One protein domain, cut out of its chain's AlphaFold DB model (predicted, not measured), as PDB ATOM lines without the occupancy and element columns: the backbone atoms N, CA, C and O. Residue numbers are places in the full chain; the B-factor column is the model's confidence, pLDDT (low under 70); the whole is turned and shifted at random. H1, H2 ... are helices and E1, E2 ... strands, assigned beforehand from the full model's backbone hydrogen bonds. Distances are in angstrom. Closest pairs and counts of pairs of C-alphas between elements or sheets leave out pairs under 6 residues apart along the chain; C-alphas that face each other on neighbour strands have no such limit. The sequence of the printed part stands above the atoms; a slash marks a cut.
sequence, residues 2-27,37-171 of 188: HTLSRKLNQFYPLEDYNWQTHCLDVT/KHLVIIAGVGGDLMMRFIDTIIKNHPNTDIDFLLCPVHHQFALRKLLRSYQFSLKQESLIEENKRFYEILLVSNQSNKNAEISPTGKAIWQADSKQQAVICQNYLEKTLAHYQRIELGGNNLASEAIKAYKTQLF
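This is residues 2 to 27 and 37 to 171 of the 188 residues of an uncharacterized protein of Thalassolituus oleivorans MIL-1 (UniProt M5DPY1). A twisted four-stranded sheet has a second layer of helices over one face: H2 and H3 run along its strands, long H4 crosses E4 and E3, and H5 folds back on H4. At the opposite end of the long axis lies H1, with residues 10 to 16 sticking out. The printed part has 161 residues with five named helices and four named strands, H1 E1 H2 E2 H3 E3 E4 H4 H5; the class is mixed, as is the sheet, E1 E2 E4 E3. It is only just compact, close to loose, with radius of gyration of the C-alphas 17.9 A, and only just elongated, spanning 54 by 36 by 34 A.

Start at C-alpha 38, (201.215, 358.023, 322.314), where E1, residues 38 to 45, begins; E2 is 66 to 72, E4 101 to 109, and E3 89 to 98, 26.5 A long. Then find H2 at 47 to 60, H3 at 76 to 85, and H4 at 131 to 152, 31.5 A. H5, 157 to 171, ends at (224.286, 342.812, 296.312); H1 is 2 to 11.

Look at N 40 and O 67, 2.9 A, between parallel E1 and E2; N 68 and O 108, 2.8 A, between antiparallel E2 and E4; and N 91 and O 107, 2.8 A, in the hairpin E3 and E4. E1, H2, E2 form a right-handed strand-helix-strand unit, parallel neighbours with a helix between; E2, H3, E3 form a split one, also right-handed, with E4 between the strands. H2 touches H3 with residues 47 to 51 alone, closest at C-alphas 51 and 79, 5.9 A. H4 and H5 form a helical hairpin, closest at C-alphas 148 and 159, 5.0 A. Every O i to N i+4 pair is within hydrogen-bond range in H1 to H4, and 8 of 11 in H5.

Residues 28 to 36 are cut out, leaving 17.8 A between C-alphas 27 and 37. The link E4 to H4 is long. Residues 2, 170 and 171 are under pLDDT 70.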
ATOM      1  N   HIS A   2     176.791 347.356 317.267       67.38
ATOM      2  CA  HIS A   2     176.365 346.534 318.423       67.38
ATOM      3  C   HIS A   2     177.193 345.256 318.670       67.38
ATOM      4  O   HIS A   2     177.486 344.922 319.815       67.38
ATOM      5  N   THR A   3     177.641 344.564 317.617       85.38
ATOM      6  CA  THR A   3     178.460 343.348 317.755       85.38
ATOM      7  C   THR A   3     179.869 343.616 318.297       85.38
ATOM      8  O   THR A   3     180.395 342.775 319.019       85.38
ATOM      9  N   LEU A   4     180.481 344.763 317.970       88.62
ATOM     10  CA  LEU A   4     181.828 345.106 318.438       88.62
ATOM     11  C   LEU A   4     181.798 345.491 319.914       88.62
ATOM     12  O   LEU A   4     182.504 344.878 320.705       88.62
ATOM     13  N   SER A   5     180.932 346.435 320.294       88.00
ATOM     14  CA  SER A   5     180.810 346.871 321.688       88.00
ATOM     15  C   SER A   5     180.439 345.707 322.604       88.00
ATOM     16  O   SER A   5     180.998 345.588 323.686       88.00
ATOM     17  N   ARG A   6     179.567 344.793 322.156       90.94
ATOM     18  CA  ARG A   6     179.250 343.576 322.917       90.94
ATOM     19  C   ARG A   6     180.479 342.688 323.130       90.94
ATOM     20  O   ARG A   6     180.692 342.225 324.241       90.94
ATOM     21  N   LYS A   7     181.283 342.447 322.086       94.88
ATOM     22  CA  LYS A   7     182.515 341.648 322.204       94.88
ATOM     23  C   LYS A   7     183.548 342.329 323.102       94.88
ATOM     24  O   LYS A   7     184.142 341.652 323.929       94.88
ATOM     25  N   LEU A   8     183.737 343.642 322.963       95.19
ATOM     26  CA  LEU A   8     184.668 344.388 323.807       95.19
ATOM     27  C   LEU A   8     184.243 344.334 325.273       95.19
ATOM     28  O   LEU A   8     185.050 343.934 326.086       95.19
ATOM     29  N   ASN A   9     182.974 344.581 325.603       93.44
ATOM     30  CA  ASN A   9     182.507 344.442 326.990       93.44
ATOM     31  C   ASN A   9     182.629 343.005 327.527       93.44
ATOM     32  O   ASN A   9     182.890 342.814 328.705       93.44
ATOM     33  N   GLN A  10     182.455 341.986 326.676       95.44
ATOM     34  CA  GLN A  10     182.572 340.586 327.092       95.44
ATOM     35  C   GLN A  10     184.019 340.168 327.405       95.44
ATOM     36  O   GLN A  10     184.231 339.389 328.328       95.44
ATOM     37  N   PHE A  11     184.996 340.612 326.608       96.06
ATOM     38  CA  PHE A  11     186.396 340.168 326.721       96.06
ATOM     39  C   PHE A  11     187.322 341.195 327.387       96.06
ATOM     40  O   PHE A  11     188.388 340.826 327.869       96.06
ATOM     41  N   TYR A  12     186.915 342.462 327.406       96.06
ATOM     42  CA  TYR A  12     187.642 343.614 327.932       96.06
ATOM     43  C   TYR A  12     186.662 344.529 328.694       96.06
ATOM     44  O   TYR A  12     186.348 345.621 328.220       96.06
ATOM     45  N   PRO A  13     186.094 344.076 329.822       95.38
ATOM     46  CA  PRO A  13     185.149 344.867 330.616       95.38
ATOM     47  C   PRO A  13     185.735 346.233 331.020       95.38
ATOM     48  O   PRO A  13     186.930 346.340 331.294       95.38
ATOM     49  N   LEU A  14     184.913 347.288 331.037       94.12
ATOM     50  CA  LEU A  14     185.381 348.657 331.326       94.12
ATOM     51  C   LEU A  14     185.855 348.834 332.778       94.12
ATOM     52  O   LEU A  14     186.567 349.787 333.078       94.12
ATOM     53  N   GLU A  15     185.482 347.915 333.665       94.50
ATOM     54  CA  GLU A  15     185.958 347.841 335.045       94.50
ATOM     55  C   GLU A  15     187.468 347.558 335.124       94.50
ATOM     56  O   GLU A  15     188.142 348.080 336.010       94.50
ATOM     57  N   ASP A  16     187.994 346.779 334.173       96.56
ATOM     58  CA  ASP A  16     189.397 346.347 334.135       96.56
ATOM     59  C   ASP A  16     190.199 347.022 333.005       96.56
ATOM     60  O   ASP A  16     191.433 347.042 333.035       96.56
ATOM     61  N   TYR A  17     189.521 347.570 331.987       95.69
ATOM     62  CA  TYR A  17     190.148 348.099 330.775       95.69
ATOM     63  C   TYR A  17     189.629 349.487 330.396       95.69
ATOM     64  O   TYR A  17     188.434 349.718 330.252       95.69
ATOM     65  N   ASN A  18     190.554 350.389 330.069       91.62
ATOM     66  CA  ASN A  18     190.232 351.733 329.592       91.62
ATOM     67  C   ASN A  18     190.245 351.782 328.060       91.62
ATOM     68  O   ASN A  18     191.277 352.066 327.449       91.62
ATOM     69  N   TRP A  19     189.103 351.505 327.426       92.81
ATOM     70  CA  TRP A  19     188.950 351.629 325.973       92.81
ATOM     71  C   TRP A  19     187.744 352.480 325.583       92.81
ATOM     72  O   TRP A  19     186.769 352.616 326.316       92.81
ATOM     73  N   GLN A  20     187.814 353.036 324.377       91.12
ATOM     74  CA  GLN A  20     186.737 353.793 323.750       91.12
ATOM     75  C   GLN A  20     186.642 353.418 322.272       91.12
ATOM     76  O   GLN A  20     187.656 353.179 321.614       91.12
ATOM     77  N   THR A  21     185.422 353.355 321.741       91.56
ATOM     78  CA  THR A  21     185.185 353.132 320.309       91.56
ATOM     79  C   THR A  21     184.670 354.403 319.675       91.56
ATOM     80  O   THR A  21     183.685 354.966 320.148       91.56
ATOM     81  N   HIS A  22     185.270 354.786 318.556       90.06
ATOM     82  CA  HIS A  22     184.886 355.979 317.821       90.06
ATOM     83  C   HIS A  22     184.512 355.665 316.376       90.06
ATOM     84  O   HIS A  22     185.114 354.801 315.743       90.06
ATOM     85  N   CYS A  23     183.555 356.421 315.842       92.75
ATOM     86  CA  CYS A  23     183.277 356.511 314.411       92.75
ATOM     87  C   CYS A  23     183.705 357.911 313.951       92.75
ATOM     88  O   CYS A  23     182.875 358.808 313.840       92.75
ATOM     89  N   LEU A  24     185.016 358.105 313.785       91.75
ATOM     90  CA  LEU A  24     185.642 359.397 313.484       91.75
ATOM     91  C   LEU A  24     186.630 359.284 312.321       91.75
ATOM     92  O   LEU A  24     187.128 358.198 312.018       91.75
ATOM     93  N   ASP A  25     186.918 360.418 311.685       92.06
ATOM     94  CA  ASP A  25     188.022 360.528 310.733       92.06
ATOM     95  C   ASP A  25     189.354 360.435 311.494       92.06
ATOM     96  O   ASP A  25     189.561 361.156 312.466       92.06
ATOM     97  N   VAL A  26     190.272 359.568 311.052       90.56
ATOM     98  CA  VAL A  26     191.591 359.337 311.682       90.56
ATOM     99  C   VAL A  26     192.393 360.634 311.871       90.56
ATOM    100  O   VAL A  26     193.212 360.741 312.780       90.56
ATOM    101  N   THR A  27     192.152 361.651 311.049       87.88
ATOM    102  CA  THR A  27     192.796 362.967 311.179       87.88
ATOM    103  C   THR A  27     192.333 363.776 312.396       87.88
ATOM    104  O   THR A  27     192.985 364.755 312.763       87.88
ATOM    105  N   LYS A  37     203.319 360.107 326.071       95.50
ATOM    106  CA  LYS A  37     203.706 359.549 324.778       95.50
ATOM    107  C   LYS A  37     202.590 358.663 324.240       95.50
ATOM    108  O   LYS A  37     202.080 357.809 324.964       95.50
ATOM    109  N   HIS A  38     202.264 358.812 322.960       97.19
ATOM    110  CA  HIS A  38     201.215 358.023 322.314       97.19
ATOM    111  C   HIS A  38     201.793 356.943 321.403       97.19
ATOM    112  O   HIS A  38     202.860 357.110 320.811       97.19
ATOM    113  N   LEU A  39     201.034 355.858 321.242       97.75
ATOM    114  CA  LEU A  39     201.236 354.864 320.194       97.75
ATOM    115  C   LEU A  39     200.011 354.856 319.276       97.75
ATOM    116  O   LEU A  39     198.906 354.537 319.713       97.75
ATOM    117  N   VAL A  40     200.215 355.174 318.001       97.56
ATOM    118  CA  VAL A  40     199.182 355.105 316.963       97.56
ATOM    119  C   VAL A  40     199.426 353.872 316.096       97.56
ATOM    120  O   VAL A  40     200.484 353.724 315.489       97.56
ATOM    121  N   ILE A  41     198.443 352.975 316.016       97.94
ATOM    122  CA  ILE A  41     198.535 351.745 315.219       97.94
ATOM    123  C   ILE A  41     197.671 351.900 313.966       97.94
ATOM    124  O   ILE A  41     196.464 352.111 314.071       97.94
ATOM    125  N   ILE A  42     198.273 351.778 312.779       97.00
ATOM    126  CA  ILE A  42     197.563 351.833 311.491       97.00
ATOM    127  C   ILE A  42     197.939 350.597 310.676       97.00
ATOM    128  O   ILE A  42     199.061 350.473 310.184       97.00
ATOM    129  N   ALA A  43     196.988 349.681 310.509       96.06
ATOM    130  CA  ALA A  43     197.193 348.411 309.821       96.06
ATOM    131  C   ALA A  43     196.088 348.150 308.794       96.06
ATOM    132  O   ALA A  43     194.947 348.570 308.981       96.06
ATOM    133  N   GLY A  44     196.424 347.459 307.701       93.44
ATOM    134  CA  GLY A  44     195.442 347.080 306.679       93.44
ATOM    135  C   GLY A  44     194.938 348.249 305.825       93.44
ATOM    136  O   GLY A  44     193.919 348.125 305.150       93.44
ATOM    137  N   VAL A  45     195.655 349.377 305.834       94.88
ATOM    138  CA  VAL A  45     195.348 350.581 305.050       94.88
ATOM    139  C   VAL A  45     196.335 350.706 303.884       94.88
ATOM    140  O   VAL A  45     197.515 350.372 304.012       94.88
ATOM    141  N   GLY A  46     195.865 351.172 302.722       93.75
ATOM    142  CA  GLY A  46     196.729 351.453 301.571       93.75
ATOM    143  C   GLY A  46     197.736 352.574 301.863       93.75
ATOM    144  O   GLY A  46     197.419 353.512 302.595       93.75
ATOM    145  N   GLY A  47     198.939 352.494 301.285       91.81
ATOM    146  CA  GLY A  47     200.038 353.413 301.600       91.81
ATOM    147  C   GLY A  47     199.708 354.888 301.381       91.81
ATOM    148  O   GLY A  47     200.063 355.704 302.220       91.81
ATOM    149  N   ASP A  48     198.953 355.236 300.337       93.12
ATOM    150  CA  ASP A  48     198.587 356.635 300.062       93.12
ATOM    151  C   ASP A  48     197.687 357.228 301.150       93.12
ATOM    152  O   ASP A  48     197.895 358.351 301.614       93.12
ATOM    153  N   LEU A  49     196.701 356.451 301.602       95.50
ATOM    154  CA  LEU A  49     195.807 356.874 302.673       95.50
ATOM    155  C   LEU A  49     196.548 356.923 304.018       95.50
ATOM    156  O   LEU A  49     196.381 357.875 304.774       95.50
ATOM    157  N   MET A  50     197.431 355.954 304.277       97.00
ATOM    158  CA  MET A  50     198.295 355.953 305.460       97.00
ATOM    159  C   MET A  50     199.227 357.173 305.491       97.00
ATOM    160  O   MET A  50     199.354 357.815 306.530       97.00
ATOM    161  N   MET A  51     199.824 357.534 304.353       97.12
ATOM    162  CA  MET A  51     200.638 358.742 304.202       97.12
ATOM    163  C   MET A  51     199.841 360.001 304.561       97.12
ATOM    164  O   MET A  51     200.320 360.810 305.349       97.12
ATOM    165  N   ARG A  52     198.603 360.137 304.059       97.00
ATOM    166  CA  ARG A  52     197.713 361.257 304.417       97.00
ATOM    167  C   ARG A  52     197.395 361.304 305.911       97.00
ATOM    168  O   ARG A  52     197.382 362.390 306.487       97.00
ATOM    169  N   PHE A  53     197.130 360.155 306.530       97.19
ATOM    170  CA  PHE A  53     196.860 360.083 307.965       97.19
ATOM    171  C   PHE A  53     198.060 360.557 308.776       97.19
ATOM    172  O   PHE A  53     197.909 361.446 309.607       97.19
ATOM    173  N   ILE A  54     199.249 360.024 308.494       97.25
ATOM    174  CA  ILE A  54     200.477 360.395 309.203       97.25
ATOM    175  C   ILE A  54     200.771 361.883 309.015       97.25
ATOM    176  O   ILE A  54     200.958 362.578 310.009       97.25
ATOM    177  N   ASP A  55     200.739 362.373 307.772       97.31
ATOM    178  CA  ASP A  55     200.952 363.784 307.424       97.31
ATOM    179  C   ASP A  55     200.019 364.721 308.203       97.31
ATOM    180  O   ASP A  55     200.455 365.729 308.756       97.31
ATOM    181  N   THR A  56     198.741 364.362 308.299       96.81
ATOM    182  CA  THR A  56     197.757 365.192 308.997       96.81
ATOM    183  C   THR A  56     197.926 365.117 310.513       96.81
ATOM    184  O   THR A  56     197.893 366.148 311.182       96.81
ATOM    185  N   ILE A  57     198.154 363.920 311.069       96.44
ATOM    186  CA  ILE A  57     198.344 363.727 312.514       96.44
ATOM    187  C   ILE A  57     199.545 364.541 313.001       96.44
ATOM    188  O   ILE A  57     199.415 365.314 313.945       96.44
ATOM    189  N   ILE A  58     200.703 364.438 312.346       95.75
ATOM    190  CA  ILE A  58     201.894 365.177 312.793       95.75
ATOM    191  C   ILE A  58     201.740 366.693 312.645       95.75
ATOM    192  O   ILE A  58     202.213 367.432 313.502       95.75
ATOM    193  N   LYS A  59     201.037 367.173 311.610       95.06
ATOM    194  CA  LYS A  59     200.762 368.609 311.434       95.06
ATOM    195  C   LYS A  59     199.786 369.149 312.478       95.06
ATOM    196  O   LYS A  59     199.959 370.272 312.944       95.06
ATOM    197  N   ASN A  60     198.788 368.360 312.871       94.44
ATOM    198  CA  ASN A  60     197.806 368.746 313.888       94.44
ATOM    199  C   ASN A  60     198.366 368.662 315.321       94.44
ATOM    200  O   ASN A  60     197.859 369.337 316.230       94.44
ATOM    201  N   HIS A  61     199.411 367.849 315.514       93.75
ATOM    202  CA  HIS A  61     200.030 367.530 316.800       93.75
ATOM    203  C   HIS A  61     201.568 367.682 316.766       93.75
ATOM    204  O   HIS A  61     202.285 366.738 317.103       93.75
ATOM    205  N   PRO A  62     202.110 368.861 316.394       91.69
ATOM    206  CA  PRO A  62     203.542 369.024 316.112       91.69
ATOM    207  C   PRO A  62     204.450 368.844 317.338       91.69
ATOM    208  O   PRO A  62     205.614 368.494 317.186       91.69
ATOM    209  N   ASN A  63     203.922 369.061 318.547       91.00
ATOM    210  CA  ASN A  63     204.676 368.970 319.805       91.00
ATOM    211  C   ASN A  63     204.379 367.685 320.596       91.00
ATOM    212  O   ASN A  63     204.778 367.566 321.752       91.00
ATOM    213  N   THR A  64     203.630 366.750 320.015       94.56
ATOM    214  CA  THR A  64     203.232 365.513 320.688       94.56
ATOM    215  C   THR A  64     204.247 364.411 320.375       94.56
ATOM    216  O   THR A  64     204.586 364.211 319.210       94.56
ATOM    217  N   ASP A  65     204.726 363.677 321.384       96.19
ATOM    218  CA  ASP A  65     205.579 362.496 321.174       96.19
ATOM    219  C   ASP A  65     204.709 361.308 320.743       96.19
ATOM    220  O   ASP A  65     203.853 360.836 321.499       96.19
ATOM    221  N   ILE A  66     204.907 360.854 319.503       97.69
ATOM    222  CA  ILE A  66     204.091 359.815 318.882       97.69
ATOM    223  C   ILE A  66     204.995 358.751 318.272       97.69
ATOM    224  O   ILE A  66     205.789 359.011 317.361       97.69
ATOM    225  N   ASP A  67     204.802 357.518 318.725       98.50
ATOM    226  CA  ASP A  67     205.220 356.341 317.983       98.50
ATOM    227  C   ASP A  67     204.089 355.860 317.073       98.50
ATOM    228  O   ASP A  67     202.909 355.912 317.425       98.50
ATOM    229  N   PHE A  68     204.460 355.332 315.912       98.44
ATOM    230  CA  PHE A  68     203.542 354.703 314.979       98.44
ATOM    231  C   PHE A  68     203.935 353.248 314.746       98.44
ATOM    232  O   PHE A  68     205.087 352.965 314.418       98.44
ATOM    233  N   LEU A  69     202.964 352.341 314.858       98.62
ATOM    234  CA  LEU A  69     203.079 350.959 314.396       98.62
ATOM    235  C   LEU A  69     202.282 350.812 313.096       98.62
ATOM    236  O   LEU A  69     201.050 350.845 313.092       98.62
ATOM    237  N   LEU A  70     203.003 350.691 311.987       98.38
ATOM    238  CA  LEU A  70     202.470 350.765 310.633       98.38
ATOM    239  C   LEU A  70     202.532 349.397 309.954       98.38
ATOM    240  O   LEU A  70     203.574 348.748 309.957       98.38
ATOM    241  N   CYS A  71     201.427 348.994 309.329       97.25
ATOM    242  CA  CYS A  71     201.342 347.810 308.474       97.25
ATOM    243  C   CYS A  71     200.590 348.162 307.172       97.25
ATOM    244  O   CYS A  71     199.382 347.909 307.051       97.25
ATOM    245  N   PRO A  72     201.260 348.856 306.226       95.75
ATOM    246  CA  PRO A  72     200.671 349.267 304.952       95.75
ATOM    247  C   PRO A  72     200.447 348.081 304.010       95.75
ATOM    248  O   PRO A  72     201.300 347.204 303.872       95.75
ATOM    249  N   VAL A  73     199.338 348.103 303.271       92.00
ATOM    250  CA  VAL A  73     199.033 347.053 302.278       92.00
ATOM    251  C   VAL A  73     199.848 347.238 300.988       92.00
ATOM    252  O   VAL A  73     200.312 346.265 300.397       92.00
ATOM    253  N   HIS A  74     200.082 348.485 300.565       88.56
ATOM    254  CA  HIS A  74     200.793 348.839 299.327       88.56
ATOM    255  C   HIS A  74     201.616 350.126 299.495       88.56
ATOM    256  O   HIS A  74     201.444 350.841 300.479       88.56
ATOM    257  N   HIS A  75     202.458 350.438 298.504       91.06
ATOM    258  CA  HIS A  75     203.231 351.687 298.378       91.06
ATOM    259  C   HIS A  75     204.202 351.953 299.548       91.06
ATOM    260  O   HIS A  75     204.418 353.092 299.963       91.06
ATOM    261  N   GLN A  76     204.831 350.894 300.057       93.62
ATOM    262  CA  GLN A  76     205.770 350.930 301.182       93.62
ATOM    263  C   GLN A  76     206.963 351.859 300.920       93.62
ATOM    264  O   GLN A  76     207.367 352.612 301.804       93.62
ATOM    265  N   PHE A  77     207.482 351.876 299.689       96.38
ATOM    266  CA  PHE A  77     208.595 352.746 299.298       96.38
ATOM    267  C   PHE A  77     208.236 354.236 299.426       96.38
ATOM    268  O   PHE A  77     208.998 355.016 299.998       96.38
ATOM    269  N   ALA A  78     207.049 354.628 298.948       96.38
ATOM    270  CA  ALA A  78     206.551 355.999 299.058       96.38
ATOM    271  C   ALA A  78     206.363 356.402 300.528       96.38
ATOM    272  O   ALA A  78     206.840 357.456 300.950       96.38
ATOM    273  N   LEU A  79     205.746 355.519 301.321       97.50
ATOM    274  CA  LEU A  79     205.543 355.729 302.751       97.50
ATOM    275  C   LEU A  79     206.871 355.920 303.493       97.50
ATOM    276  O   LEU A  79     207.022 356.876 304.250       97.50
ATOM    277  N   ARG A  80     207.861 355.052 303.254       97.81
ATOM    278  CA  ARG A  80     209.197 355.164 303.861       97.81
ATOM    279  C   ARG A  80     209.873 356.482 303.489       97.81
ATOM    280  O   ARG A  80     210.478 357.112 304.354       97.81
ATOM    281  N   LYS A  81     209.733 356.947 302.242       97.38
ATOM    282  CA  LYS A  81     210.229 358.270 301.829       97.38
ATOM    283  C   LYS A  81     209.526 359.417 302.557       97.38
ATOM    284  O   LYS A  81     210.215 360.333 303.000       97.38
ATOM    285  N   LEU A  82     208.204 359.358 302.728       97.50
ATOM    286  CA  LEU A  82     207.464 360.362 303.500       97.50
ATOM    287  C   LEU A  82     207.968 360.417 304.948       97.50
ATOM    288  O   LEU A  82     208.323 361.489 305.437       97.50
ATOM    289  N   LEU A  83     208.070 359.266 305.616       98.00
ATOM    290  CA  LEU A  83     208.563 359.179 306.993       98.00
ATOM    291  C   LEU A  83     209.979 359.767 307.128       98.00
ATOM    292  O   LEU A  83     210.245 360.538 308.050       98.00
ATOM    293  N   ARG A  84     210.871 359.479 306.168       97.06
ATOM    294  CA  ARG A  84     212.209 360.092 306.104       97.06
ATOM    295  C   ARG A  84     212.155 361.607 305.939       97.06
ATOM    296  O   ARG A  84     212.950 362.300 306.563       97.06
ATOM    297  N   SER A  85     211.246 362.126 305.109       96.50
ATOM    298  CA  SER A  85     211.110 363.576 304.902       96.50
ATOM    299  C   SER A  85     210.688 364.309 306.178       96.50
ATOM    300  O   SER A  85     211.121 365.434 306.403       96.50
ATOM    301  N   TYR A  86     209.945 363.626 307.054       96.69
ATOM    302  CA  TYR A  86     209.607 364.090 308.398       96.69
ATOM    303  C   TYR A  86     210.648 363.737 309.468       96.69
ATOM    304  O   TYR A  86     210.400 363.949 310.650       96.69
ATOM    305  N   GLN A  87     211.808 363.200 309.076       96.81
ATOM    306  CA  GLN A  87     212.910 362.838 309.976       96.81
ATOM    307  C   GLN A  87     212.516 361.848 311.081       96.81
ATOM    308  O   GLN A  87     213.120 361.836 312.155       96.81
ATOM    309  N   PHE A  88     211.532 360.987 310.811       98.25
ATOM    310  CA  PHE A  88     211.171 359.918 311.733       98.25
ATOM    311  C   PHE A  88     212.351 358.970 311.956       98.25
ATOM    312  O   PHE A  88     213.128 358.682 311.037       98.25
ATOM    313  N   SER A  89     212.433 358.424 313.167       98.38
ATOM    314  CA  SER A  89     213.366 357.351 313.493       98.38
ATOM    315  C   SER A  89     212.697 355.981 313.444       98.38
ATOM    316  O   SER A  89     211.535 355.806 313.806       98.38
ATOM    317  N   LEU A  90     213.449 354.988 312.984       98.38
ATOM    318  CA  LEU A  90     213.086 353.584 312.987       98.38
ATOM    319  C   LEU A  90     213.400 352.980 314.356       98.38
ATOM    320  O   LEU A  90     214.552 352.955 314.774       98.38
ATOM    321  N   LYS A  91     212.398 352.427 315.035       98.06
ATOM    322  CA  LYS A  91     212.627 351.613 316.235       98.06
ATOM    323  C   LYS A  91     212.813 350.149 315.872       98.06
ATOM    324  O   LYS A  91     213.716 349.499 316.383       98.06
ATOM    325  N   GLN A  92     211.960 349.643 314.984       97.62
ATOM    326  CA  GLN A  92     211.996 348.257 314.538       97.62
ATOM    327  C   GLN A  92     211.251 348.106 313.214       97.62
ATOM    328  O   GLN A  92     210.308 348.841 312.930       97.62
ATOM    329  N   GLU A  93     211.642 347.121 312.415       97.19
ATOM    330  CA  GLU A  93     210.870 346.674 311.261       97.19
ATOM    331  C   GLU A  93     210.952 345.157 311.116       97.19
ATOM    332  O   GLU A  93     211.901 344.533 311.589       97.19
ATOM    333  N   SER A  94     209.953 344.571 310.467       95.56
ATOM    334  CA  SER A  94     209.925 343.151 310.132       95.56
ATOM    335  C   SER A  94     209.167 342.923 308.830       95.56
ATOM    336  O   SER A  94     208.280 343.702 308.474       95.56
ATOM    337  N   LEU A  95     209.523 341.849 308.129       96.44
ATOM    338  CA  LEU A  95     208.806 341.344 306.967       96.44
ATOM    339  C   LEU A  95     208.252 339.966 307.309       96.44
ATOM    340  O   LEU A  95     209.016 339.052 307.614       96.44
ATOM    341  N   ILE A  96     206.936 339.815 307.214       95.00
ATOM    342  CA  ILE A  96     206.255 338.543 307.461       95.00
ATOM    343  C   ILE A  96     205.460 338.112 306.230       95.00
ATOM    344  O   ILE A  96     204.960 338.947 305.472       95.00
ATOM    345  N   GLU A  97     205.316 336.801 306.049       95.44
ATOM    346  CA  GLU A  97     204.368 336.219 305.102       95.44
ATOM    347  C   GLU A  97     203.266 335.482 305.863       95.44
ATOM    348  O   GLU A  97     203.537 334.568 306.637       95.44
ATOM    349  N   GLU A  98     202.014 335.853 305.612       94.56
ATOM    350  CA  GLU A  98     200.848 335.162 306.151       94.56
ATOM    351  C   GLU A  98     199.784 335.037 305.057       94.56
ATOM    352  O   GLU A  98     199.499 335.991 304.331       94.56
ATOM    353  N   ASN A  99     199.190 333.848 304.908       93.25
ATOM    354  CA  ASN A  99     198.143 333.584 303.912       93.25
ATOM    355  C   ASN A  99     198.537 334.019 302.482       93.25
ATOM    356  O   ASN A  99     197.727 334.577 301.740       93.25
ATOM    357  N   LYS A 100     199.797 333.752 302.094       90.69
ATOM    358  CA  LYS A 100     200.403 334.105 300.791       90.69
ATOM    359  C   LYS A 100     200.511 335.616 300.526       90.69
ATOM    360  O   LYS A 100     200.676 336.037 299.373       90.69
ATOM    361  N   ARG A 101     200.394 336.441 301.571       93.44
ATOM    362  CA  ARG A 101     200.546 337.899 301.529       93.44
ATOM    363  C   ARG A 101     201.749 338.319 302.356       93.44
ATOM    364  O   ARG A 101     201.994 337.756 303.417       93.44
ATOM    365  N   PHE A 102     202.464 339.322 301.862       95.25
ATOM    366  CA  PHE A 102     203.607 339.908 302.547       95.25
ATOM    367  C   PHE A 102     203.185 341.168 303.290       95.25
ATOM    368  O   PHE A 102     202.446 341.984 302.736       95.25
ATOM    369  N   TYR A 103     203.696 341.337 304.504       95.88
ATOM    370  CA  TYR A 103     203.458 342.514 305.325       95.88
ATOM    371  C   TYR A 103     204.787 343.067 305.815       95.88
ATOM    372  O   TYR A 103     205.559 342.361 306.464       95.88
ATOM    373  N   GLU A 104     205.034 344.341 305.522       96.62
ATOM    374  CA  GLU A 104     206.015 345.110 306.275       96.62
ATOM    375  C   GLU A 104     205.347 345.636 307.544       96.62
ATOM    376  O   GLU A 104     204.299 346.279 307.474       96.62
ATOM    377  N   ILE A 105     205.971 345.396 308.691       97.25
ATOM    378  CA  ILE A 105     205.603 346.005 309.967       97.25
ATOM    379  C   ILE A 105     206.702 346.998 310.314       97.25
ATOM    380  O   ILE A 105     207.865 346.608 310.385       97.25
ATOM    381  N   LEU A 106     206.354 348.266 310.530       98.12
ATOM    382  CA  LEU A 106     207.296 349.318 310.903       98.12
ATOM    383  C   LEU A 106     206.864 349.951 312.225       98.12
ATOM    384  O   LEU A 106     205.781 350.526 312.306       98.12
ATOM    385  N   LEU A 107     207.725 349.895 313.237       98.69
ATOM    386  CA  LEU A 107     207.616 350.717 314.436       98.69
ATOM    387  C   LEU A 107     208.547 351.918 314.278       98.69
ATOM    388  O   LEU A 107     209.771 351.765 314.221       98.69
ATOM    389  N   VAL A 108     207.971 353.111 314.210       98.56
ATOM    390  CA  VAL A 108     208.695 354.366 313.985       98.56
ATOM    391  C   VAL A 108     208.309 355.408 315.026       98.56
ATOM    392  O   VAL A 108     207.240 355.330 315.618       98.56
ATOM    393  N   SER A 109     209.177 356.386 315.249       98.25
ATOM    394  CA  SER A 109     208.933 357.516 316.143       98.25
ATOM    395  C   SER A 109     208.990 358.817 315.363       98.25
ATOM    396  O   SER A 109     209.868 358.972 314.512       98.25
ATOM    397  N   ASN A 110     208.120 359.772 315.692       97.19
ATOM    398  CA  ASN A 110     208.225 361.132 315.159       97.19
ATOM    399  C   ASN A 110     209.403 361.925 315.761       97.19
ATOM    400  O   ASN A 110     209.672 363.045 315.339       97.19
ATOM    401  N   GLN A 111     210.121 361.340 316.724       96.19
ATOM    402  CA  GLN A 111     211.359 361.883 317.267       96.19
ATOM    403  C   GLN A 111     212.549 361.502 316.384       96.19
ATOM    404  O   GLN A 111     212.784 360.321 316.107       96.19
ATOM    405  N   SER A 112     213.330 362.497 315.969       94.00
ATOM    406  CA  SER A 112     214.508 362.265 315.133       94.00
ATOM    407  C   SER A 112     215.621 361.550 315.904       94.00
ATOM    408  O   SER A 112     215.923 361.890 317.047       94.00
ATOM    409  N   ASN A 113     216.274 360.584 315.259       95.94
ATOM    410  CA  ASN A 113     217.467 359.926 315.780       95.94
ATOM    411  C   ASN A 113     218.382 359.538 314.613       95.94
ATOM    412  O   ASN A 113     218.053 358.655 313.822       95.94
ATOM    413  N   LYS A 114     219.553 360.181 314.531       92.06
ATOM    414  CA  LYS A 114     220.522 359.990 313.437       92.06
ATOM    415  C   LYS A 114     221.069 358.563 313.343       92.06
ATOM    416  O   LYS A 114     221.466 358.133 312.268       92.06
ATOM    417  N   ASN A 115     221.065 357.816 314.446       95.00
ATOM    418  CA  ASN A 115     221.549 356.433 314.474       95.00
ATOM    419  C   ASN A 115     220.479 355.420 314.039       95.00
ATOM    420  O   ASN A 115     220.758 354.228 313.947       95.00
ATOM    421  N   ALA A 116     219.257 355.888 313.794       96.00
ATOM    422  CA  ALA A 116     218.086 355.063 313.564       96.00
ATOM    423  C   ALA A 116     217.262 355.594 312.382       96.00
ATOM    424  O   ALA A 116     216.042 355.679 312.449       96.00
ATOM    425  N   GLU A 117     217.911 356.003 311.293       96.06
ATOM    426  CA  GLU A 117     217.189 356.466 310.107       96.06
ATOM    427  C   GLU A 117     216.386 355.345 309.428       96.06
ATOM    428  O   GLU A 117     216.838 354.207 309.289       96.06
ATOM    429  N   ILE A 118     215.209 355.694 308.905       97.25
ATOM    430  CA  ILE A 118     214.368 354.772 308.134       97.25
ATOM    431  C   ILE A 118     214.979 354.541 306.753       97.25
ATOM    432  O   ILE A 118     215.088 355.479 305.976       97.25
ATOM    433  N   SER A 119     215.325 353.309 306.384       95.50
ATOM    434  CA  SER A 119     215.741 352.993 305.005       95.50
ATOM    435  C   SER A 119     214.549 353.065 304.030       95.50
ATOM    436  O   SER A 119     213.480 352.542 304.373       95.50
ATOM    437  N   PRO A 120     214.710 353.615 302.803       94.38
ATOM    438  CA  PRO A 120     213.667 353.604 301.769       94.38
ATOM    439  C   PRO A 120     213.156 352.207 301.397       94.38
ATOM    440  O   PRO A 120     212.016 352.074 300.966       94.38
ATOM    441  N   THR A 121     213.974 351.168 301.578       95.00
ATOM    442  CA  THR A 121     213.647 349.775 301.221       95.00
ATOM    443  C   THR A 121     213.642 348.832 302.421       95.00
ATOM    444  O   THR A 121     213.616 347.624 302.229       95.00
ATOM    445  N   GLY A 122     213.754 349.356 303.646       93.50
ATOM    446  CA  GLY A 122     214.064 348.557 304.836       93.50
ATOM    447  C   GLY A 122     215.517 348.072 304.828       93.50
ATOM    448  O   GLY A 122     216.075 347.769 303.779       93.50
ATOM    449  N   LYS A 123     216.182 348.089 305.980       91.19
ATOM    450  CA  LYS A 123     217.538 347.543 306.162       91.19
ATOM    451  C   LYS A 123     217.477 346.213 306.905       91.19
ATOM    452  O   LYS A 123     218.151 345.271 306.508       91.19
ATOM    453  N   ALA A 124     216.679 346.143 307.969       90.69
ATOM    454  CA  ALA A 124     216.571 344.957 308.808       90.69
ATOM    455  C   ALA A 124     215.697 343.875 308.164       90.69
ATOM    456  O   ALA A 124     215.956 342.697 308.376       90.69
ATOM    457  N   ILE A 125     214.737 344.240 307.302       92.00
ATOM    458  CA  ILE A 125     213.866 343.248 306.644       92.00
ATOM    459  C   ILE A 125     214.624 342.269 305.732       92.00
ATOM    460  O   ILE A 125     214.103 341.207 305.414       92.00
ATOM    461  N   TRP A 126     215.851 342.609 305.322       92.12
ATOM    462  CA  TRP A 126     216.707 341.760 304.488       92.12
ATOM    463  C   TRP A 126     217.672 340.886 305.300       92.12
ATOM    464  O   TRP A 126     218.331 340.022 304.733       92.12
ATOM    465  N   GLN A 127     217.757 341.084 306.618       88.62
ATOM    466  CA  GLN A 127     218.646 340.331 307.504       88.62
ATOM    467  C   GLN A 127     217.943 339.055 307.975       88.62
ATOM    468  O   GLN A 127     217.455 338.975 309.097       88.62
ATOM    469  N   ALA A 128     217.844 338.069 307.082       87.19
ATOM    470  CA  ALA A 128     217.196 336.801 307.391       87.19
ATOM    471  C   ALA A 128     217.952 336.031 308.490       87.19
ATOM    472  O   ALA A 128     219.157 335.804 308.394       87.19
ATOM    473  N   ASP A 129     217.219 335.571 309.502       85.50
ATOM    474  CA  ASP A 129     217.728 334.749 310.608       85.50
ATOM    475  C   ASP A 129     217.588 333.236 310.353       85.50
ATOM    476  O   ASP A 129     218.103 332.402 311.100       85.50
ATOM    477  N   SER A 130     216.883 332.868 309.283       87.00
ATOM    478  CA  SER A 130     216.517 331.494 308.966       87.00
ATOM    479  C   SER A 130     216.367 331.286 307.459       87.00
ATOM    480  O   SER A 130     216.128 332.216 306.686       87.00
ATOM    481  N   LYS A 131     216.454 330.021 307.022       89.75
ATOM    482  CA  LYS A 131     216.216 329.648 305.615       89.75
ATOM    483  C   LYS A 131     214.806 330.017 305.155       89.75
ATOM    484  O   LYS A 131     214.626 330.412 304.009       89.75
ATOM    485  N   GLN A 132     213.820 329.882 306.042       90.81
ATOM    486  CA  GLN A 132     212.440 330.256 305.752       90.81
ATOM    487  C   GLN A 132     212.319 331.767 305.546       90.81
ATOM    488  O   GLN A 132     211.742 332.190 304.548       90.81
ATOM    489  N   GLN A 133     212.921 332.569 306.429       90.62
ATOM    490  CA  GLN A 133     212.914 334.019 306.276       90.62
ATOM    491  C   GLN A 133     213.624 334.453 304.989       90.62
ATOM    492  O   GLN A 133     213.117 335.314 304.278       90.62
ATOM    493  N   ALA A 134     214.733 333.807 304.615       90.62
ATOM    494  CA  ALA A 134     215.419 334.095 303.354       90.62
ATOM    495  C   ALA A 134     214.521 333.858 302.121       90.62
ATOM    496  O   ALA A 134     214.511 334.677 301.201       90.62
ATOM    497  N   VAL A 135     213.724 332.779 302.118       92.25
ATOM    498  CA  VAL A 135     212.729 332.507 301.062       92.25
ATOM    499  C   VAL A 135     211.650 333.593 301.026       92.25
ATOM    500  O   VAL A 135     211.303 334.072 299.946       92.25
ATOM    501  N   ILE A 136     211.143 334.017 302.189       93.94
ATOM    502  CA  ILE A 136     210.157 335.105 302.295       93.94
ATOM    503  C   ILE A 136     210.729 336.401 301.709       93.94
ATOM    504  O   ILE A 136     210.089 337.020 300.858       93.94
ATOM    505  N   CYS A 137     211.946 336.781 302.106       93.56
ATOM    506  CA  CYS A 137     212.619 337.981 301.617       93.56
ATOM    507  C   CYS A 137     212.802 337.950 300.098       93.56
ATOM    508  O   CYS A 137     212.503 338.942 299.431       93.56
ATOM    509  N   GLN A 138     213.228 336.816 299.534       92.25
ATOM    510  CA  GLN A 138     213.378 336.674 298.088       92.25
ATOM    511  C   GLN A 138     212.036 336.828 297.366       92.25
ATOM    512  O   GLN A 138     211.915 337.655 296.462       92.25
ATOM    513  N   ASN A 139     211.017 336.071 297.777       94.50
ATOM    514  CA  ASN A 139     209.708 336.111 297.127       94.50
ATOM    515  C   ASN A 139     209.080 337.510 297.219       94.50
ATOM    516  O   ASN A 139     208.422 337.974 296.283       94.50
ATOM    517  N   TYR A 140     209.280 338.194 298.347       95.44
ATOM    518  CA  TYR A 140     208.849 339.572 298.528       95.44
ATOM    519  C   TYR A 140     209.584 340.527 297.582       95.44
ATOM    520  O   TYR A 140     208.938 341.334 296.909       95.44
ATOM    521  N   LEU A 141     210.913 340.418 297.483       94.81
ATOM    522  CA  LEU A 141     211.729 341.250 296.601       94.81
ATOM    523  C   LEU A 141     211.342 341.062 295.129       94.81
ATOM    524  O   LEU A 141     211.158 342.048 294.417       94.81
ATOM    525  N   GLU A 142     211.152 339.819 294.687       94.44
ATOM    526  CA  GLU A 142     210.721 339.493 293.323       94.44
ATOM    527  C   GLU A 142     209.357 340.115 292.997       94.44
ATOM    528  O   GLU A 142     209.222 340.818 291.990       94.44
ATOM    529  N   LYS A 143     208.353 339.935 293.870       94.12
ATOM    530  CA  LYS A 143     207.027 340.551 293.677       94.12
ATOM    531  C   LYS A 143     207.101 342.078 293.685       94.12
ATOM    532  O   LYS A 143     206.412 342.723 292.893       94.12
ATOM    533  N   THR A 144     207.929 342.654 294.553       94.19
ATOM    534  CA  THR A 144     208.103 344.107 294.681       94.19
ATOM    535  C   THR A 144     208.751 344.702 293.434       94.19
ATOM    536  O   THR A 144     208.245 345.681 292.884       94.19
ATOM    537  N   LEU A 145     209.815 344.081 292.922       94.62
ATOM    538  CA  LEU A 145     210.465 344.501 291.680       94.62
ATOM    539  C   LEU A 145     209.516 344.377 290.484       94.62
ATOM    540  O   LEU A 145     209.367 345.341 289.738       94.62
ATOM    541  N   ALA A 146     208.816 343.247 290.342       94.12
ATOM    542  CA  ALA A 146     207.846 343.048 289.264       94.12
ATOM    543  C   ALA A 146     206.692 344.065 289.319       94.12
ATOM    544  O   ALA A 146     206.171 344.496 288.289       94.12
ATOM    545  N   HIS A 147     206.269 344.471 290.519       93.19
ATOM    546  CA  HIS A 147     205.286 345.534 290.692       93.19
ATOM    547  C   HIS A 147     205.806 346.882 290.180       93.19
ATOM    548  O   HIS A 147     205.164 347.470 289.310       93.19
ATOM    549  N   TYR A 148     206.968 347.345 290.650       94.25
ATOM    550  CA  TYR A 148     207.496 348.639 290.215       94.25
ATOM    551  C   TYR A 148     207.890 348.653 288.737       94.25
ATOM    552  O   TYR A 148     207.642 349.653 288.074       94.25
ATOM    553  N   GLN A 149     208.401 347.551 288.184       93.88
ATOM    554  CA  GLN A 149     208.680 347.438 286.746       93.88
ATOM    555  C   GLN A 149     207.425 347.664 285.897       93.88
ATOM    556  O   GLN A 149     207.487 348.350 284.885       93.88
ATOM    557  N   ARG A 150     206.264 347.149 286.326       93.44
ATOM    558  CA  ARG A 150     204.992 347.417 285.633       93.44
ATOM    559  C   ARG A 150     204.566 348.880 285.735       93.44
ATOM    560  O   ARG A 150     204.026 349.407 284.771       93.44
ATOM    561  N   ILE A 151     204.797 349.528 286.878       90.75
ATOM    562  CA  ILE A 151     204.472 350.951 287.070       90.75
ATOM    563  C   ILE A 151     205.411 351.847 286.245       90.75
ATOM    564  O   ILE A 151     204.968 352.846 285.683       90.75
ATOM    565  N   GLU A 152     206.692 351.490 286.140       92.00
ATOM    566  CA  GLU A 152     207.703 352.233 285.377       92.00
ATOM    567  C   GLU A 152     207.353 352.338 283.886       92.00
ATOM    568  O   GLU A 152     207.597 353.383 283.285       92.00
ATOM    569  N   LEU A 153     206.693 351.326 283.304       87.12
ATOM    570  CA  LEU A 153     206.200 351.377 281.917       87.12
ATOM    571  C   LEU A 153     205.254 352.563 281.657       87.12
ATOM    572  O   LEU A 153     205.135 353.013 280.521       87.12
ATOM    573  N   GLY A 154     204.602 353.085 282.701       85.25
ATOM    574  CA  GLY A 154     203.773 354.289 282.646       85.25
ATOM    575  C   GLY A 154     204.541 355.608 282.816       85.25
ATOM    576  O   GLY A 154     203.903 356.643 282.985       85.25
ATOM    577  N   GLY A 155     205.880 355.596 282.828       82.69
ATOM    578  CA  GLY A 155     206.715 356.797 282.978       82.69
ATOM    579  C   GLY A 155     206.806 357.333 284.411       82.69
ATOM    580  O   GLY A 155     207.005 358.527 284.624       82.69
ATOM    581  N   ASN A 156     206.621 356.476 285.417       89.00
ATOM    582  CA  ASN A 156     206.620 356.899 286.816       89.00
ATOM    583  C   ASN A 156     208.044 356.966 287.404       89.00
ATOM    584  O   ASN A 156     208.659 355.938 287.688       89.00
ATOM    585  N   ASN A 157     208.527 358.178 287.687       90.56
ATOM    586  CA  ASN A 157     209.862 358.408 288.262       90.56
ATOM    587  C   ASN A 157     210.088 357.721 289.622       90.56
ATOM    588  O   ASN A 157     211.195 357.259 289.904       90.56
ATOM    589  N   LEU A 158     209.055 357.635 290.472       92.50
ATOM    590  CA  LEU A 158     209.159 356.965 291.771       92.50
ATOM    591  C   LEU A 158     209.395 355.461 291.591       92.50
ATOM    592  O   LEU A 158     210.134 354.861 292.367       92.50
ATOM    593  N   ALA A 159     208.800 354.861 290.557       93.19
ATOM    594  CA  ALA A 159     209.007 353.455 290.243       93.19
ATOM    595  C   ALA A 159     210.455 353.182 289.812       93.19
ATOM    596  O   ALA A 159     211.063 352.244 290.325       93.19
ATOM    597  N   SER A 160     211.043 354.032 288.965       93.81
ATOM    598  CA  SER A 160     212.457 353.920 288.581       93.81
ATOM    599  C   SER A 160     213.399 354.029 289.782       93.81
ATOM    600  O   SER A 160     214.342 353.244 289.926       93.81
ATOM    601  N   GLU A 161     213.127 354.971 290.687       95.44
ATOM    602  CA  GLU A 161     213.888 355.127 291.928       95.44
ATOM    603  C   GLU A 161     213.761 353.891 292.828       95.44
ATOM    604  O   GLU A 161     214.772 353.376 293.313       95.44
ATOM    605  N   ALA A 162     212.539 353.374 292.995       95.25
ATOM    606  CA  ALA A 162     212.276 352.169 293.769       95.25
ATOM    607  C   ALA A 162     213.028 350.963 293.192       95.25
ATOM    608  O   ALA A 162     213.735 350.278 293.927       95.25
ATOM    609  N   ILE A 163     212.953 350.729 291.877       94.56
ATOM    610  CA  ILE A 163     213.656 349.623 291.207       94.56
ATOM    611  C   ILE A 163     215.158 349.712 291.459       94.56
ATOM    612  O   ILE A 163     215.780 348.710 291.818       94.56
ATOM    613  N   LYS A 164     215.750 350.902 291.296       93.88
ATOM    614  CA  LYS A 164     217.176 351.114 291.561       93.88
ATOM    615  C   LYS A 164     217.514 350.789 293.014       93.88
ATOM    616  O   LYS A 164     218.470 350.055 293.253       93.88
ATOM    617  N   ALA A 165     216.725 351.285 293.965       93.75
ATOM    618  CA  ALA A 165     216.951 351.066 295.387       93.75
ATOM    619  C   ALA A 165     216.826 349.581 295.775       93.75
ATOM    620  O   ALA A 165     217.747 349.030 296.376       93.75
ATOM    621  N   TYR A 166     215.749 348.896 295.379       93.56
ATOM    622  CA  TYR A 166     215.544 347.479 295.702       93.56
ATOM    623  C   TYR A 166     216.584 346.568 295.037       93.56
ATOM    624  O   TYR A 166     217.034 345.610 295.661       93.56
ATOM    625  N   LYS A 167     217.054 346.889 293.823       90.50
ATOM    626  CA  LYS A 167     218.142 346.129 293.182       90.50
ATOM    627  C   LYS A 167     219.441 346.155 293.985       90.50
ATOM    628  O   LYS A 167     220.175 345.178 293.925       90.50
ATOM    629  N   THR A 168     219.726 347.209 294.755       86.19
ATOM    630  CA  THR A 168     220.931 347.234 295.610       86.19
ATOM    631  C   THR A 168     220.889 346.197 296.733       86.19
ATOM    632  O   THR A 168     221.941 345.722 297.153       86.19
ATOM    633  N   GLN A 169     219.693 345.772 297.157       80.62
ATOM    634  CA  GLN A 169     219.539 344.744 298.190       80.62
ATOM    635  C   GLN A 169     219.980 343.355 297.706       80.62
ATOM    636  O   GLN A 169     220.354 342.521 298.520       80.62
ATOM    637  N   LEU A 170     220.040 343.127 296.388       61.62
ATOM    638  CA  LEU A 170     220.565 341.888 295.802       61.62
ATOM    639  C   LEU A 170     222.083 341.715 295.998       61.62
ATOM    640  O   LEU A 170     222.588 340.615 295.801       61.62
ATOM    641  N   PHE A 171     222.816 342.785 296.331       49.06
ATOM    642  CA  PHE A 171     224.286 342.812 296.312       49.06
ATOM    643  C   PHE A 171     224.945 342.838 297.701       49.06
ATOM    644  O   PHE A 171     226.172 342.808 297.783       49.06
TER     645      PHE A 171